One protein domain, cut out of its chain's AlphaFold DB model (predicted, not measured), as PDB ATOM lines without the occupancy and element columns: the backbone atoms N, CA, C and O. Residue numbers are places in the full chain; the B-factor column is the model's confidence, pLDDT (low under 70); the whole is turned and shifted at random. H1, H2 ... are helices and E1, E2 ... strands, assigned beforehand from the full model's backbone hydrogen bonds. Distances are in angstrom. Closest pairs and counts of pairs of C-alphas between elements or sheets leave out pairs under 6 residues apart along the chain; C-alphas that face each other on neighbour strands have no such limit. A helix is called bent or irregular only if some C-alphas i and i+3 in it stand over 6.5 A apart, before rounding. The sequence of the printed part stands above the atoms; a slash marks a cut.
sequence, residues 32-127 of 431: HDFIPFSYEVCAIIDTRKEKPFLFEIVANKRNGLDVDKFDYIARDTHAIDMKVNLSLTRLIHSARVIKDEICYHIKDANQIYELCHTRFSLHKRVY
ATOM      1  N   HIS A  32     452.847 389.580 472.751       49.16
ATOM      2  CA  HIS A  32     453.967 389.251 471.847       49.16
ATOM      3  C   HIS A  32     453.610 389.133 470.369       49.16
ATOM      4  O   HIS A  32     454.482 388.777 469.575       49.16
ATOM      5  N   ASP A  33     452.348 389.367 470.009       54.44
ATOM      6  CA  ASP A  33     451.720 389.016 468.732       54.44
ATOM      7  C   ASP A  33     451.755 387.513 468.422       54.44
ATOM      8  O   ASP A  33     450.711 386.932 468.140       54.44
ATOM      9  N   PHE A  34     452.914 386.849 468.496       63.84
ATOM     10  CA  PHE A  34     453.090 385.439 468.176       63.84
ATOM     11  C   PHE A  34     454.213 384.763 468.978       63.84
ATOM     12  O   PHE A  34     455.392 385.047 468.772       63.84
ATOM     13  N   ILE A  35     453.866 383.773 469.805       70.81
ATOM     14  CA  ILE A  35     454.833 382.916 470.509       70.81
ATOM     15  C   ILE A  35     455.012 381.606 469.731       70.81
ATOM     16  O   ILE A  35     454.022 380.902 469.519       70.81
ATOM     17  N   PRO A  36     456.231 381.240 469.295       73.50
ATOM     18  CA  PRO A  36     456.472 379.965 468.630       73.50
ATOM     19  C   PRO A  36     456.296 378.795 469.600       73.50
ATOM     20  O   PRO A  36     456.832 378.801 470.706       73.50
ATOM     21  N   PHE A  37     455.573 377.765 469.176       78.56
ATOM     22  CA  PHE A  37     455.511 376.514 469.917       78.56
ATOM     23  C   PHE A  37     456.819 375.741 469.768       78.56
ATOM     24  O   PHE A  37     457.393 375.677 468.677       78.56
ATOM     25  N   SER A  38     457.265 375.109 470.859       79.94
ATOM     26  CA  SER A  38     458.340 374.124 470.775       79.94
ATOM     27  C   SER A  38     457.904 372.950 469.894       79.94
ATOM     28  O   SER A  38     456.711 372.708 469.677       79.94
ATOM     29  N   TYR A  39     458.882 372.204 469.389       76.50
ATOM     30  CA  TYR A  39     458.614 371.000 468.609       76.50
ATOM     31  C   TYR A  39     457.774 369.979 469.397       76.50
ATOM     32  O   TYR A  39     456.841 369.402 468.849       76.50
ATOM     33  N   GLU A  40     458.034 369.823 470.696       78.06
ATOM     34  CA  GLU A  40     457.297 368.917 471.589       78.06
ATOM     35  C   GLU A  40     455.829 369.334 471.730       78.06
ATOM     36  O   GLU A  40     454.926 368.504 471.638       78.06
ATOM     37  N   VAL A  41     455.573 370.637 471.883       76.75
ATOM     38  CA  VAL A  41     454.209 371.176 471.947       76.75
ATOM     39  C   VAL A  41     453.499 371.001 470.606       76.75
ATOM     40  O   VAL A  41     452.343 370.583 470.583       76.75
ATOM     41  N   CYS A  42     454.184 371.250 469.484       75.56
ATOM     42  CA  CYS A  42     453.636 370.968 468.157       75.56
ATOM     43  C   CYS A  42     453.274 369.484 468.004       75.56
ATOM     44  O   CYS A  42     452.164 369.189 467.576       75.56
ATOM     45  N   ALA A  43     454.150 368.565 468.420       71.56
ATOM     46  CA  ALA A  43     453.909 367.124 468.352       71.56
ATOM     47  C   ALA A  43     452.678 366.698 469.174       71.56
ATOM     48  O   ALA A  43     451.870 365.897 468.704       71.56
ATOM     49  N   ILE A  44     452.473 367.288 470.358       73.75
ATOM     50  CA  ILE A  44     451.265 367.067 471.169       73.75
ATOM     51  C   ILE A  44     450.016 367.604 470.453       73.75
ATOM     52  O   ILE A  44     448.998 366.917 470.391       73.75
ATOM     53  N   ILE A  45     450.078 368.817 469.893       70.50
ATOM     54  CA  ILE A  45     448.955 369.432 469.166       70.50
ATOM     55  C   ILE A  45     448.592 368.619 467.912       70.50
ATOM     56  O   ILE A  45     447.411 368.482 467.592       70.50
ATOM     57  N   ASP A  46     449.602 368.095 467.214       69.19
ATOM     58  CA  ASP A  46     449.475 367.339 465.966       69.19
ATOM     59  C   ASP A  46     449.157 365.861 466.155       69.19
ATOM     60  O   ASP A  46     448.864 365.157 465.185       69.19
ATOM     61  N   THR A  47     449.150 365.385 467.399       69.25
ATOM     62  CA  THR A  47     448.721 364.024 467.695       69.25
ATOM     63  C   THR A  47     447.256 363.863 467.287       69.25
ATOM     64  O   THR A  47     446.369 364.600 467.734       69.25
ATOM     65  N   ARG A  48     446.990 362.886 466.410       64.38
ATOM     66  CA  ARG A  48     445.642 362.570 465.924       64.38
ATOM     67  C   ARG A  48     444.742 362.315 467.134       64.38
ATOM     68  O   ARG A  48     445.015 361.434 467.945       64.38
ATOM     69  N   LYS A  49     443.684 363.114 467.282       67.88
ATOM     70  CA  LYS A  49     442.791 363.046 468.445       67.88
ATOM     71  C   LYS A  49     441.941 361.781 468.361       67.88
ATOM     72  O   LYS A  49     440.838 361.826 467.837       67.88
ATOM     73  N   GLU A  50     442.441 360.664 468.883       73.38
ATOM     74  CA  GLU A  50     441.687 359.401 468.948       73.38
ATOM     75  C   GLU A  50     440.443 359.498 469.848       73.38
ATOM     76  O   GLU A  50     439.541 358.676 469.742       73.38
ATOM     77  N   LYS A  51     440.382 360.500 470.742       86.50
ATOM     78  CA  LYS A  51     439.255 360.743 471.661       86.50
ATOM     79  C   LYS A  51     438.909 362.238 471.756       86.50
ATOM     80  O   LYS A  51     439.206 362.873 472.773       86.50
ATOM     81  N   PRO A  52     438.304 362.826 470.709       89.69
ATOM     82  CA  PRO A  52     437.970 364.252 470.657       89.69
ATOM     83  C   PRO A  52     437.126 364.737 471.844       89.69
ATOM     84  O   PRO A  52     437.403 365.814 472.372       89.69
ATOM     85  N   PHE A  53     436.181 363.922 472.326       93.06
ATOM     86  CA  PHE A  53     435.314 364.254 473.463       93.06
ATOM     87  C   PHE A  53     436.076 364.615 474.751       93.06
ATOM     88  O   PHE A  53     435.550 365.353 475.578       93.06
ATOM     89  N   LEU A  54     437.317 364.147 474.946       93.50
ATOM     90  CA  LEU A  54     438.112 364.498 476.133       93.50
ATOM     91  C   LEU A  54     438.430 366.000 476.193       93.50
ATOM     92  O   LEU A  54     438.511 366.573 477.279       93.50
ATOM     93  N   PHE A  55     438.546 366.660 475.037       91.69
ATOM     94  CA  PHE A  55     438.768 368.108 474.949       91.69
ATOM     95  C   PHE A  55     437.519 368.926 475.311       91.69
ATOM     96  O   PHE A  55     437.603 370.142 475.461       91.69
ATOM     97  N   GLU A  56     436.370 368.271 475.479       94.62
ATOM     98  CA  GLU A  56     435.119 368.897 475.907       94.62
ATOM     99  C   GLU A  56     434.948 368.899 477.434       94.62
ATOM    100  O   GLU A  56     433.998 369.493 477.930       94.62
ATOM    101  N   ILE A  57     435.858 368.268 478.190       95.44
ATOM    102  CA  ILE A  57     435.742 368.153 479.652       95.44
ATOM    103  C   ILE A  57     436.270 369.409 480.356       95.44
ATOM    104  O   ILE A  57     435.554 370.012 481.150       95.44
ATOM    105  N   VAL A  58     437.528 369.788 480.092       94.50
ATOM    106  CA  VAL A  58     438.237 370.836 480.858       94.50
ATOM    107  C   VAL A  58     438.032 372.230 480.269       94.50
ATOM    108  O   VAL A  58     437.767 373.172 481.004       94.50
ATOM    109  N   ALA A  59     438.161 372.373 478.948       91.88
ATOM    110  CA  ALA A  59     438.079 373.661 478.263       91.88
ATOM    111  C   ALA A  59     437.345 373.499 476.930       91.88
ATOM    112  O   ALA A  59     437.951 373.406 475.858       91.88
ATOM    113  N   ASN A  60     436.018 373.463 477.004       92.75
ATOM    114  CA  ASN A  60     435.175 373.112 475.876       92.75
ATOM    115  C   ASN A  60     435.039 374.291 474.905       92.75
ATOM    116  O   ASN A  60     434.242 375.206 475.103       92.75
ATOM    117  N   LYS A  61     435.805 374.269 473.811       89.00
ATOM    118  CA  LYS A  61     435.759 375.333 472.792       89.00
ATOM    119  C   LYS A  61     434.554 375.244 471.851       89.00
ATOM    120  O   LYS A  61     434.303 376.206 471.132       89.00
ATOM    121  N   ARG A  62     433.818 374.126 471.845       89.56
ATOM    122  CA  ARG A  62     432.657 373.925 470.966       89.56
ATOM    123  C   ARG A  62     431.438 374.699 471.458       89.56
ATOM    124  O   ARG A  62     430.796 375.376 470.664       89.56
ATOM    125  N   ASN A  63     431.123 374.575 472.744       88.94
ATOM    126  CA  ASN A  63     429.910 375.158 473.332       88.94
ATOM    127  C   ASN A  63     430.121 375.764 474.729       88.94
ATOM    128  O   ASN A  63     429.192 376.319 475.310       88.94
ATOM    129  N   GLY A  64     431.333 375.673 475.281       90.75
ATOM    130  CA  GLY A  64     431.648 376.214 476.597       90.75
ATOM    131  C   GLY A  64     431.124 375.389 477.768       90.75
ATOM    132  O   GLY A  64     431.314 375.827 478.893       90.75
ATOM    133  N   LEU A  65     430.495 374.228 477.572       93.62
ATOM    134  CA  LEU A  65     430.073 373.364 478.678       93.62
ATOM    135  C   LEU A  65     431.257 372.526 479.165       93.62
ATOM    136  O   LEU A  65     431.565 371.493 478.575       93.62
ATOM    137  N   ASP A  66     431.918 372.993 480.219       95.50
ATOM    138  CA  ASP A  66     433.084 372.363 480.838       95.50
ATOM    139  C   ASP A  66     432.995 372.393 482.370       95.50
ATOM    140  O   ASP A  66     432.206 373.131 482.967       95.50
ATOM    141  N   VAL A  67     433.812 371.555 483.014       95.94
ATOM    142  CA  VAL A  67     433.806 371.397 484.477       95.94
ATOM    143  C   VAL A  67     434.312 372.638 485.218       95.94
ATOM    144  O   VAL A  67     433.938 372.830 486.372       95.94
ATOM    145  N   ASP A  68     435.089 373.500 484.553       95.94
ATOM    146  CA  ASP A  68     435.495 374.815 485.066       95.94
ATOM    147  C   ASP A  68     434.265 375.679 485.387       95.94
ATOM    148  O   ASP A  68     434.084 376.117 486.523       95.94
ATOM    149  N   LYS A  69     433.339 375.817 484.425       94.19
ATOM    150  CA  LYS A  69     432.079 376.549 484.641       94.19
ATOM    151  C   LYS A  69     431.196 375.917 485.688       94.19
ATOM    152  O   LYS A  69     430.508 376.629 486.414       94.19
ATOM    153  N   PHE A  70     431.182 374.593 485.755       94.81
ATOM    154  CA  PHE A  70     430.376 373.891 486.744       94.81
ATOM    155  C   PHE A  70     430.867 374.231 488.155       94.81
ATOM    156  O   PHE A  70     430.054 374.580 489.010       94.81
ATOM    157  N   ASP A  71     432.182 374.191 488.383       96.06
ATOM    158  CA  ASP A  71     432.765 374.506 489.686       96.06
ATOM    159  C   ASP A  71     432.568 375.974 490.068       96.06
ATOM    160  O   ASP A  71     431.956 376.234 491.105       96.06
ATOM    161  N   TYR A  72     433.016 376.934 489.246       96.00
ATOM    162  CA  TYR A  72     432.972 378.334 489.679       96.00
ATOM    163  C   TYR A  72     431.535 378.837 489.831       96.00
ATOM    164  O   TYR A  72     431.256 379.594 490.753       96.00
ATOM    165  N   ILE A  73     430.584 378.393 488.999       95.69
ATOM    166  CA  ILE A  73     429.184 378.809 489.155       95.69
ATOM    167  C   ILE A  73     428.635 378.284 490.479       95.69
ATOM    168  O   ILE A  73     428.024 379.048 491.222       95.69
ATOM    169  N   ALA A  74     428.867 377.013 490.813       94.62
ATOM    170  CA  ALA A  74     428.431 376.456 492.092       94.62
ATOM    171  C   ALA A  74     429.121 377.138 493.288       94.62
ATOM    172  O   ALA A  74     428.463 377.478 494.272       94.62
ATOM    173  N   ARG A  75     430.432 377.372 493.192       95.81
ATOM    174  CA  ARG A  75     431.249 378.014 494.227       95.81
ATOM    175  C   ARG A  75     430.821 379.456 494.477       95.81
ATOM    176  O   ARG A  75     430.596 379.834 495.624       95.81
ATOM    177  N   ASP A  76     430.671 380.240 493.418       96.44
ATOM    178  CA  ASP A  76     430.420 381.673 493.517       96.44
ATOM    179  C   ASP A  76     428.976 381.956 493.908       96.44
ATOM    180  O   ASP A  76     428.734 382.812 494.753       96.44
ATOM    181  N   THR A  77     428.014 381.199 493.365       95.19
ATOM    182  CA  THR A  77     426.607 381.288 493.795       95.19
ATOM    183  C   THR A  77     426.463 380.972 495.280       95.19
ATOM    184  O   THR A  77     425.748 381.684 495.981       95.19
ATOM    185  N   HIS A  78     427.195 379.974 495.784       94.69
ATOM    186  CA  HIS A  78     427.254 379.680 497.211       94.69
ATOM    187  C   HIS A  78     427.922 380.810 498.010       94.69
ATOM    188  O   HIS A  78     427.397 381.219 499.043       94.69
ATOM    189  N   ALA A  79     429.053 381.345 497.541       96.12
ATOM    190  CA  ALA A  79     429.796 382.404 498.229       96.12
ATOM    191  C   ALA A  79     429.001 383.715 498.385       96.12
ATOM    192  O   ALA A  79     429.196 384.431 499.365       96.12
ATOM    193  N   ILE A  80     428.100 384.020 497.447       94.69
ATOM    194  CA  ILE A  80     427.248 385.223 497.474       94.69
ATOM    195  C   ILE A  80     425.816 384.960 497.976       94.69
ATOM    196  O   ILE A  80     424.979 385.858 497.889       94.69
ATOM    197  N   ASP A  81     425.516 383.744 498.447       93.19
ATOM    198  CA  ASP A  81     424.172 383.297 498.861       93.19
ATOM    199  C   ASP A  81     423.085 383.484 497.774       93.19
ATOM    200  O   ASP A  81     421.939 383.862 498.027       93.19
ATOM    201  N   MET A  82     423.434 383.214 496.511       90.06
ATOM    202  CA  MET A  82     422.480 383.196 495.401       90.06
ATOM    203  C   MET A  82     421.924 381.787 495.200       90.06
ATOM    204  O   MET A  82     422.614 380.875 494.749       90.06
ATOM    205  N   LYS A  83     420.627 381.615 495.462       89.00
ATOM    206  CA  LYS A  83     419.924 380.353 495.196       89.00
ATOM    207  C   LYS A  83     419.689 380.181 493.697       89.00
ATOM    208  O   LYS A  83     418.977 380.976 493.086       89.00
ATOM    209  N   VAL A  84     420.237 379.111 493.129       87.12
ATOM    210  CA  VAL A  84     420.063 378.739 491.720       87.12
ATOM    211  C   VAL A  84     419.464 377.338 491.638       87.12
ATOM    212  O   VAL A  84     419.913 376.422 492.323       87.12
ATOM    213  N   ASN A  85     418.448 377.155 490.793       85.56
ATOM    214  CA  ASN A  85     417.829 375.851 490.554       85.56
ATOM    215  C   ASN A  85     418.582 375.066 489.465       85.56
ATOM    216  O   ASN A  85     418.049 374.804 488.386       85.56
ATOM    217  N   LEU A  86     419.840 374.725 489.744       87.50
ATOM    218  CA  LEU A  86     420.743 374.070 488.802       87.50
ATOM    219  C   LEU A  86     421.325 372.793 489.413       87.50
ATOM    220  O   LEU A  86     421.943 372.823 490.475       87.50
ATOM    221  N   SER A  87     421.157 371.664 488.723       88.75
ATOM    222  CA  SER A  87     421.682 370.365 489.159       88.75
ATOM    223  C   SER A  87     422.824 369.914 488.250       88.75
ATOM    224  O   SER A  87     422.626 369.133 487.322       88.75
ATOM    225  N   LEU A  88     424.049 370.348 488.545       90.81
ATOM    226  CA  LEU A  88     425.240 370.003 487.751       90.81
ATOM    227  C   LEU A  88     425.527 368.494 487.723       90.81
ATOM    228  O   LEU A  88     425.859 367.933 486.682       90.81
ATOM    229  N   THR A  89     425.305 367.801 488.841       91.44
ATOM    230  CA  THR A  89     425.410 366.332 488.927       91.44
ATOM    231  C   THR A  89     424.468 365.617 487.960       91.44
ATOM    232  O   THR A  89     424.824 364.582 487.404       91.44
ATOM    233  N   ARG A  90     423.283 366.182 487.697       92.25
ATOM    234  CA  ARG A  90     422.320 365.619 486.744       92.25
ATOM    235  C   ARG A  90     422.843 365.706 485.312       92.25
ATOM    236  O   ARG A  90     422.694 364.730 484.586       92.25
ATOM    237  N   LEU A  91     423.491 366.815 484.942       94.00
ATOM    238  CA  LEU A  91     424.139 366.969 483.632       94.00
ATOM    239  C   LEU A  91     425.273 365.957 483.442       94.00
ATOM    240  O   LEU A  91     425.380 365.355 482.379       94.00
ATOM    241  N   ILE A  92     426.079 365.715 484.481       95.00
ATOM    242  CA  ILE A  92     427.149 364.706 484.434       95.00
ATOM    243  C   ILE A  92     426.559 363.300 484.253       95.00
ATOM    244  O   ILE A  92     427.025 362.539 483.410       95.00
ATOM    245  N   HIS A  93     425.512 362.949 485.005       94.88
ATOM    246  CA  HIS A  93     424.880 361.630 484.906       94.88
ATOM    247  C   HIS A  93     424.140 361.388 483.585       94.88
ATOM    248  O   HIS A  93     423.961 360.230 483.200       94.88
ATOM    249  N   SER A  94     423.690 362.443 482.902       94.44
ATOM    250  CA  SER A  94     423.040 362.330 481.596       94.44
ATOM    251  C   SER A  94     423.985 362.506 480.411       94.44
ATOM    252  O   SER A  94     423.545 362.338 479.278       94.44
ATOM    253  N   ALA A  95     425.262 362.813 480.635       96.38
ATOM    254  CA  ALA A  95     426.242 362.933 479.568       96.38
ATOM    255  C   ALA A  95     426.557 361.564 478.933       96.38
ATOM    256  O   ALA A  95     426.729 360.554 479.620       96.38
ATOM    257  N   ARG A  96     426.665 361.529 477.602       96.69
ATOM    258  CA  ARG A  96     427.082 360.361 476.808       96.69
ATOM    259  C   ARG A  96     428.035 360.774 475.703       96.69
ATOM    260  O   ARG A  96     427.898 361.861 475.159       96.69
ATOM    261  N   VAL A  97     428.945 359.882 475.327       96.69
ATOM    262  CA  VAL A  97     429.774 360.066 474.131       96.69
ATOM    263  C   VAL A  97     429.059 359.429 472.943       96.69
ATOM    264  O   VAL A  97     428.815 358.224 472.948       96.69
ATOM    265  N   ILE A  98     428.707 360.233 471.940       96.00
ATOM    266  CA  ILE A  98     428.063 359.785 470.698       96.00
ATOM    267  C   ILE A  98     428.807 360.445 469.542       96.00
ATOM    268  O   ILE A  98     428.910 361.668 469.512       96.00
ATOM    269  N   LYS A  99     429.322 359.646 468.594       92.06
ATOM    270  CA  LYS A  99     430.150 360.134 467.471       92.06
ATOM    271  C   LYS A  99     431.296 361.048 467.944       92.06
ATOM    272  O   LYS A  99     431.485 362.131 467.405       92.06
ATOM    273  N   ASP A 100     432.012 360.611 468.984       91.81
ATOM    274  CA  ASP A 100     433.152 361.320 469.583       91.81
ATOM    275  C   ASP A 100     432.860 362.708 470.189       91.81
ATOM    276  O   ASP A 100     433.791 363.458 470.484       91.81
ATOM    277  N   GLU A 101     431.591 363.027 470.459       93.94
ATOM    278  CA  GLU A 101     431.161 364.256 471.139       93.94
ATOM    279  C   GLU A 101     430.426 363.952 472.447       93.94
ATOM    280  O   GLU A 101     429.639 363.001 472.519       93.94
ATOM    281  N   ILE A 102     430.590 364.807 473.461       96.69
ATOM    282  CA  ILE A 102     429.730 364.784 474.644       96.69
ATOM    283  C   ILE A 102     428.347 365.315 474.245       96.69
ATOM    284  O   ILE A 102     428.189 366.432 473.739       96.69
ATOM    285  N   CYS A 103     427.334 364.489 474.474       97.44
ATOM    286  CA  CYS A 103     425.927 364.761 474.222       97.44
ATOM    287  C   CYS A 103     425.132 364.630 475.524       97.44
ATOM    288  O   CYS A 103     425.463 363.805 476.376       97.44
ATOM    289  N   TYR A 104     424.049 365.391 475.653       96.94
ATOM    290  CA  TYR A 104     423.193 365.383 476.845       96.94
ATOM    291  C   TYR A 104     421.797 364.851 476.531       96.94
ATOM    292  O   TYR A 104     421.334 364.891 475.391       96.94
ATOM    293  N   HIS A 105     421.082 364.364 477.540       96.56
ATOM    294  CA  HIS A 105     419.690 363.976 477.343       96.56
ATOM    295  C   HIS A 105     418.826 365.226 477.075       96.56
ATOM    296  O   HIS A 105     418.905 366.202 477.816       96.56
ATOM    297  N   ILE A 106     417.929 365.198 476.079       95.81
ATOM    298  CA  ILE A 106     417.090 366.358 475.692       95.81
ATOM    299  C   ILE A 106     416.292 366.982 476.856       95.81
ATOM    300  O   ILE A 106     416.149 368.194 476.950       95.81
ATOM    301  N   LYS A 107     415.823 366.161 477.805       94.25
ATOM    302  CA  LYS A 107     415.153 366.607 479.050       94.25
ATOM    303  C   LYS A 107     415.989 367.550 479.923       94.25
ATOM    304  O   LYS A 107     415.430 368.179 480.820       94.25
ATOM    305  N   ASP A 108     417.295 367.614 479.700       94.62
ATOM    306  CA  ASP A 108     418.211 368.474 480.439       94.62
ATOM    307  C   ASP A 108     418.566 369.753 479.666       94.62
ATOM    308  O   ASP A 108     419.326 370.570 480.178       94.62
ATOM    309  N   ALA A 109     417.972 369.997 478.488       94.44
ATOM    310  CA  ALA A 109     418.167 371.236 477.728       94.44
ATOM    311  C   ALA A 109     417.884 372.491 478.574       94.44
ATOM    312  O   ALA A 109     418.681 373.424 478.577       94.44
ATOM    313  N   ASN A 110     416.818 372.470 479.385       91.88
ATOM    314  CA  ASN A 110     416.512 373.566 480.308       91.88
ATOM    315  C   ASN A 110     417.582 373.741 481.397       91.88
ATOM    316  O   ASN A 110     417.872 374.862 481.781       91.88
ATOM    317  N   GLN A 111     418.213 372.663 481.877       93.38
ATOM    318  CA  GLN A 111     419.299 372.769 482.864       93.38
ATOM    319  C   GLN A 111     420.548 373.415 482.252       93.38
ATOM    320  O   GLN A 111     421.211 374.218 482.903       93.38
ATOM    321  N   ILE A 112     420.845 373.104 480.990       94.56
ATOM    322  CA  ILE A 112     421.935 373.745 480.244       94.56
ATOM    323  C   ILE A 112     421.622 375.226 479.998       94.56
ATOM    324  O   ILE A 112     422.488 376.076 480.194       94.56
ATOM    325  N   TYR A 113     420.385 375.553 479.625       93.31
ATOM    326  CA  TYR A 113     419.947 376.942 479.503       93.31
ATOM    327  C   TYR A 113     420.107 377.707 480.826       93.31
ATOM    328  O   TYR A 113     420.719 378.775 480.842       93.31
ATOM    329  N   GLU A 114     419.634 377.142 481.943       93.56
ATOM    330  CA  GLU A 114     419.757 377.761 483.268       93.56
ATOM    331  C   GLU A 114     421.216 377.964 483.688       93.56
ATOM    332  O   GLU A 114     421.544 378.990 484.282       93.56
ATOM    333  N   LEU A 115     422.120 377.043 483.342       94.94
ATOM    334  CA  LEU A 115     423.562 377.220 483.546       94.94
ATOM    335  C   LEU A 115     424.082 378.462 482.802       94.94
ATOM    336  O   LEU A 115     424.743 379.317 483.396       94.94
ATOM    337  N   CYS A 116     423.766 378.582 481.512       94.62
ATOM    338  CA  CYS A 116     424.184 379.708 480.675       94.62
ATOM    339  C   CYS A 116     423.595 381.043 481.154       94.62
ATOM    340  O   CYS A 116     424.310 382.047 481.228       94.62
ATOM    341  N   HIS A 117     422.317 381.043 481.535       94.31
ATOM    342  CA  HIS A 117     421.641 382.193 482.127       94.31
ATOM    343  C   HIS A 117     422.267 382.587 483.474       94.31
ATOM    344  O   HIS A 117     422.547 383.764 483.709       94.31
ATOM    345  N   THR A 118     422.567 381.613 484.338       95.62
ATOM    346  CA  THR A 118     423.225 381.854 485.630       95.62
ATOM    347  C   THR A 118     424.596 382.486 485.432       95.62
ATOM    348  O   THR A 118     424.903 383.482 486.086       95.62
ATOM    349  N   ARG A 119     425.393 381.982 484.480       95.69
ATOM    350  CA  ARG A 119     426.673 382.596 484.110       95.69
ATOM    351  C   ARG A 119     426.490 384.058 483.697       95.69
ATOM    352  O   ARG A 119     427.189 384.929 484.210       95.69
ATOM    353  N   PHE A 120     425.569 384.335 482.775       95.75
ATOM    354  CA  PHE A 120     425.277 385.705 482.342       95.75
ATOM    355  C   PHE A 120     424.886 386.605 483.526       95.75
ATOM    356  O   PHE A 120     425.420 387.704 483.675       95.75
ATOM    357  N   SER A 121     424.009 386.116 484.407       95.19
ATOM    358  CA  SER A 121     423.552 386.826 485.606       95.19
ATOM    359  C   SER A 121     424.707 387.160 486.558       95.19
ATOM    360  O   SER A 121     424.814 388.305 487.005       95.19
ATOM    361  N   LEU A 122     425.616 386.208 486.810       96.31
ATOM    362  CA  LEU A 122     426.825 386.421 487.616       96.31
ATOM    363  C   LEU A 122     427.728 387.501 487.007       96.31
ATOM    364  O   LEU A 122     428.127 388.426 487.712       96.31
ATOM    365  N   HIS A 123     427.982 387.459 485.695       95.75
ATOM    366  CA  HIS A 123     428.755 388.507 485.019       95.75
ATOM    367  C   HIS A 123     428.091 389.882 485.147       95.75
ATOM    368  O   HIS A 123     428.728 390.841 485.583       95.75
ATOM    369  N   LYS A 124     426.795 389.982 484.831       94.69
ATOM    370  CA  LYS A 124     426.070 391.258 484.814       94.69
ATOM    371  C   LYS A 124     425.948 391.888 486.203       94.69
ATOM    372  O   LYS A 124     426.025 393.111 486.330       94.69
ATOM    373  N   ARG A 125     425.748 391.071 487.243       93.88
ATOM    374  CA  ARG A 125     425.408 391.545 488.596       93.88
ATOM    375  C   ARG A 125     426.585 391.547 489.567       93.88
ATOM    376  O   ARG A 125     426.615 392.411 490.439       93.88
ATOM    377  N   VAL A 126     427.516 390.604 489.430       95.38
ATOM    378  CA  VAL A 126     428.577 390.343 490.414       95.38
ATOM    379  C   VAL A 126     429.943 390.685 489.833       95.38
ATOM    380  O   VAL A 126     430.526 391.690 490.235       95.38
ATOM    381  N   TYR A 127     430.431 389.918 488.854       95.69
ATOM    382  CA  TYR A 127     431.807 390.058 488.354       95.69
ATOM    383  C   TYR A 127     432.064 391.414 487.707       95.69
ATOM    384  O   TYR A 127     433.147 391.968 487.819       95.69
TER     385      TYR A 127
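This is residues 32 to 127 of the 431 residues of an uncharacterized protein of Fomitopsis rosea (UniProt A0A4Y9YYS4). The model is a flat, loose frame: the long helix H5 makes one side, the small hairpin of E1 and E2 lies at its first end, and helix H1 sticks out far off at the other side, with residues 38 to 44 standing free. H4 packs on the first part of H5, H3 passes near H5 at a steep tilt, and H2 lies by the turn of the hairpin. The printed part has 96 residues, with five named helices and two named strands in the order H1, H2, H3, H4, E1, E2, H5; the sheet is E1 - E2, antiparallel, and the class is mostly helix. The whole is loose, with a radius of gyration of the C-alphas of 16.7 A and spans of 48 by 37 by 17 A.

H1 is residues 39 to 46, 10.2 A from first to last C-alpha, and begins at C-alpha 39 at (458.614, 371.000, 468.609). H2 is residues 52 to 56, 7.6 A long. H3 is residues 67 to 79, 18.1 A, and H4 is residues 88 to 94, 10.1 A. E1 is residues 96 to 98, 6.2 A, and E2 is residues 101 to 105, 13.0 A. H5 is residues 106 to 127, 30.6 A, from C-alpha 106 at (417.090, 366.358, 475.692) to C-alpha 127 at (431.807, 390.058, 488.354); it is irregular, with C-alphas 107 and 110 7.2 A apart.

H1 and H2 are apart. The closest C-alphas of H2 and E2 are those of Phe 53 and Glu 101, 4.8 A apart. H3 and H5 are close but not clearly touching, with Ile 73 and Arg 119 having the closest C-alphas at 6.8 A; they run the same way at a steep tilt of 56 degrees. H3 and H4 are close but not clearly touching, with the closest C-alphas, of Phe 70 and Leu 88, 6.5 A apart; they run opposite ways at a shallow tilt of 32 degrees, only just short of steep. H4 and H5 touch, H5 with residues 108 to 112 alone; the closest C-alphas are those of Leu 91 and Asp 108, 6.9 A apart, and the helices run opposite ways at a shallow tilt of 24 degrees. E1 and E2 form an antiparallel hairpin, with N 96 and O 103 at 2.9 A and N 103 and O 96 at 2.8 A, both within hydrogen-bond range. Every O i to N i+4 pair is within hydrogen-bond range in H1, H3 and H4; in H5 it is 15 of 18, and in H2 0 of 1, beside 2 of 2 O i to N i+3 pairs.

The two C-alphas farthest apart are those of Tyr 39 and Lys 83, at 47.9 A. The printed part has no cut, and no link between named elements is long. The mean pLDDT of the printed part is 89.1; residues 32 to 34 and 46 to 49 are under 70.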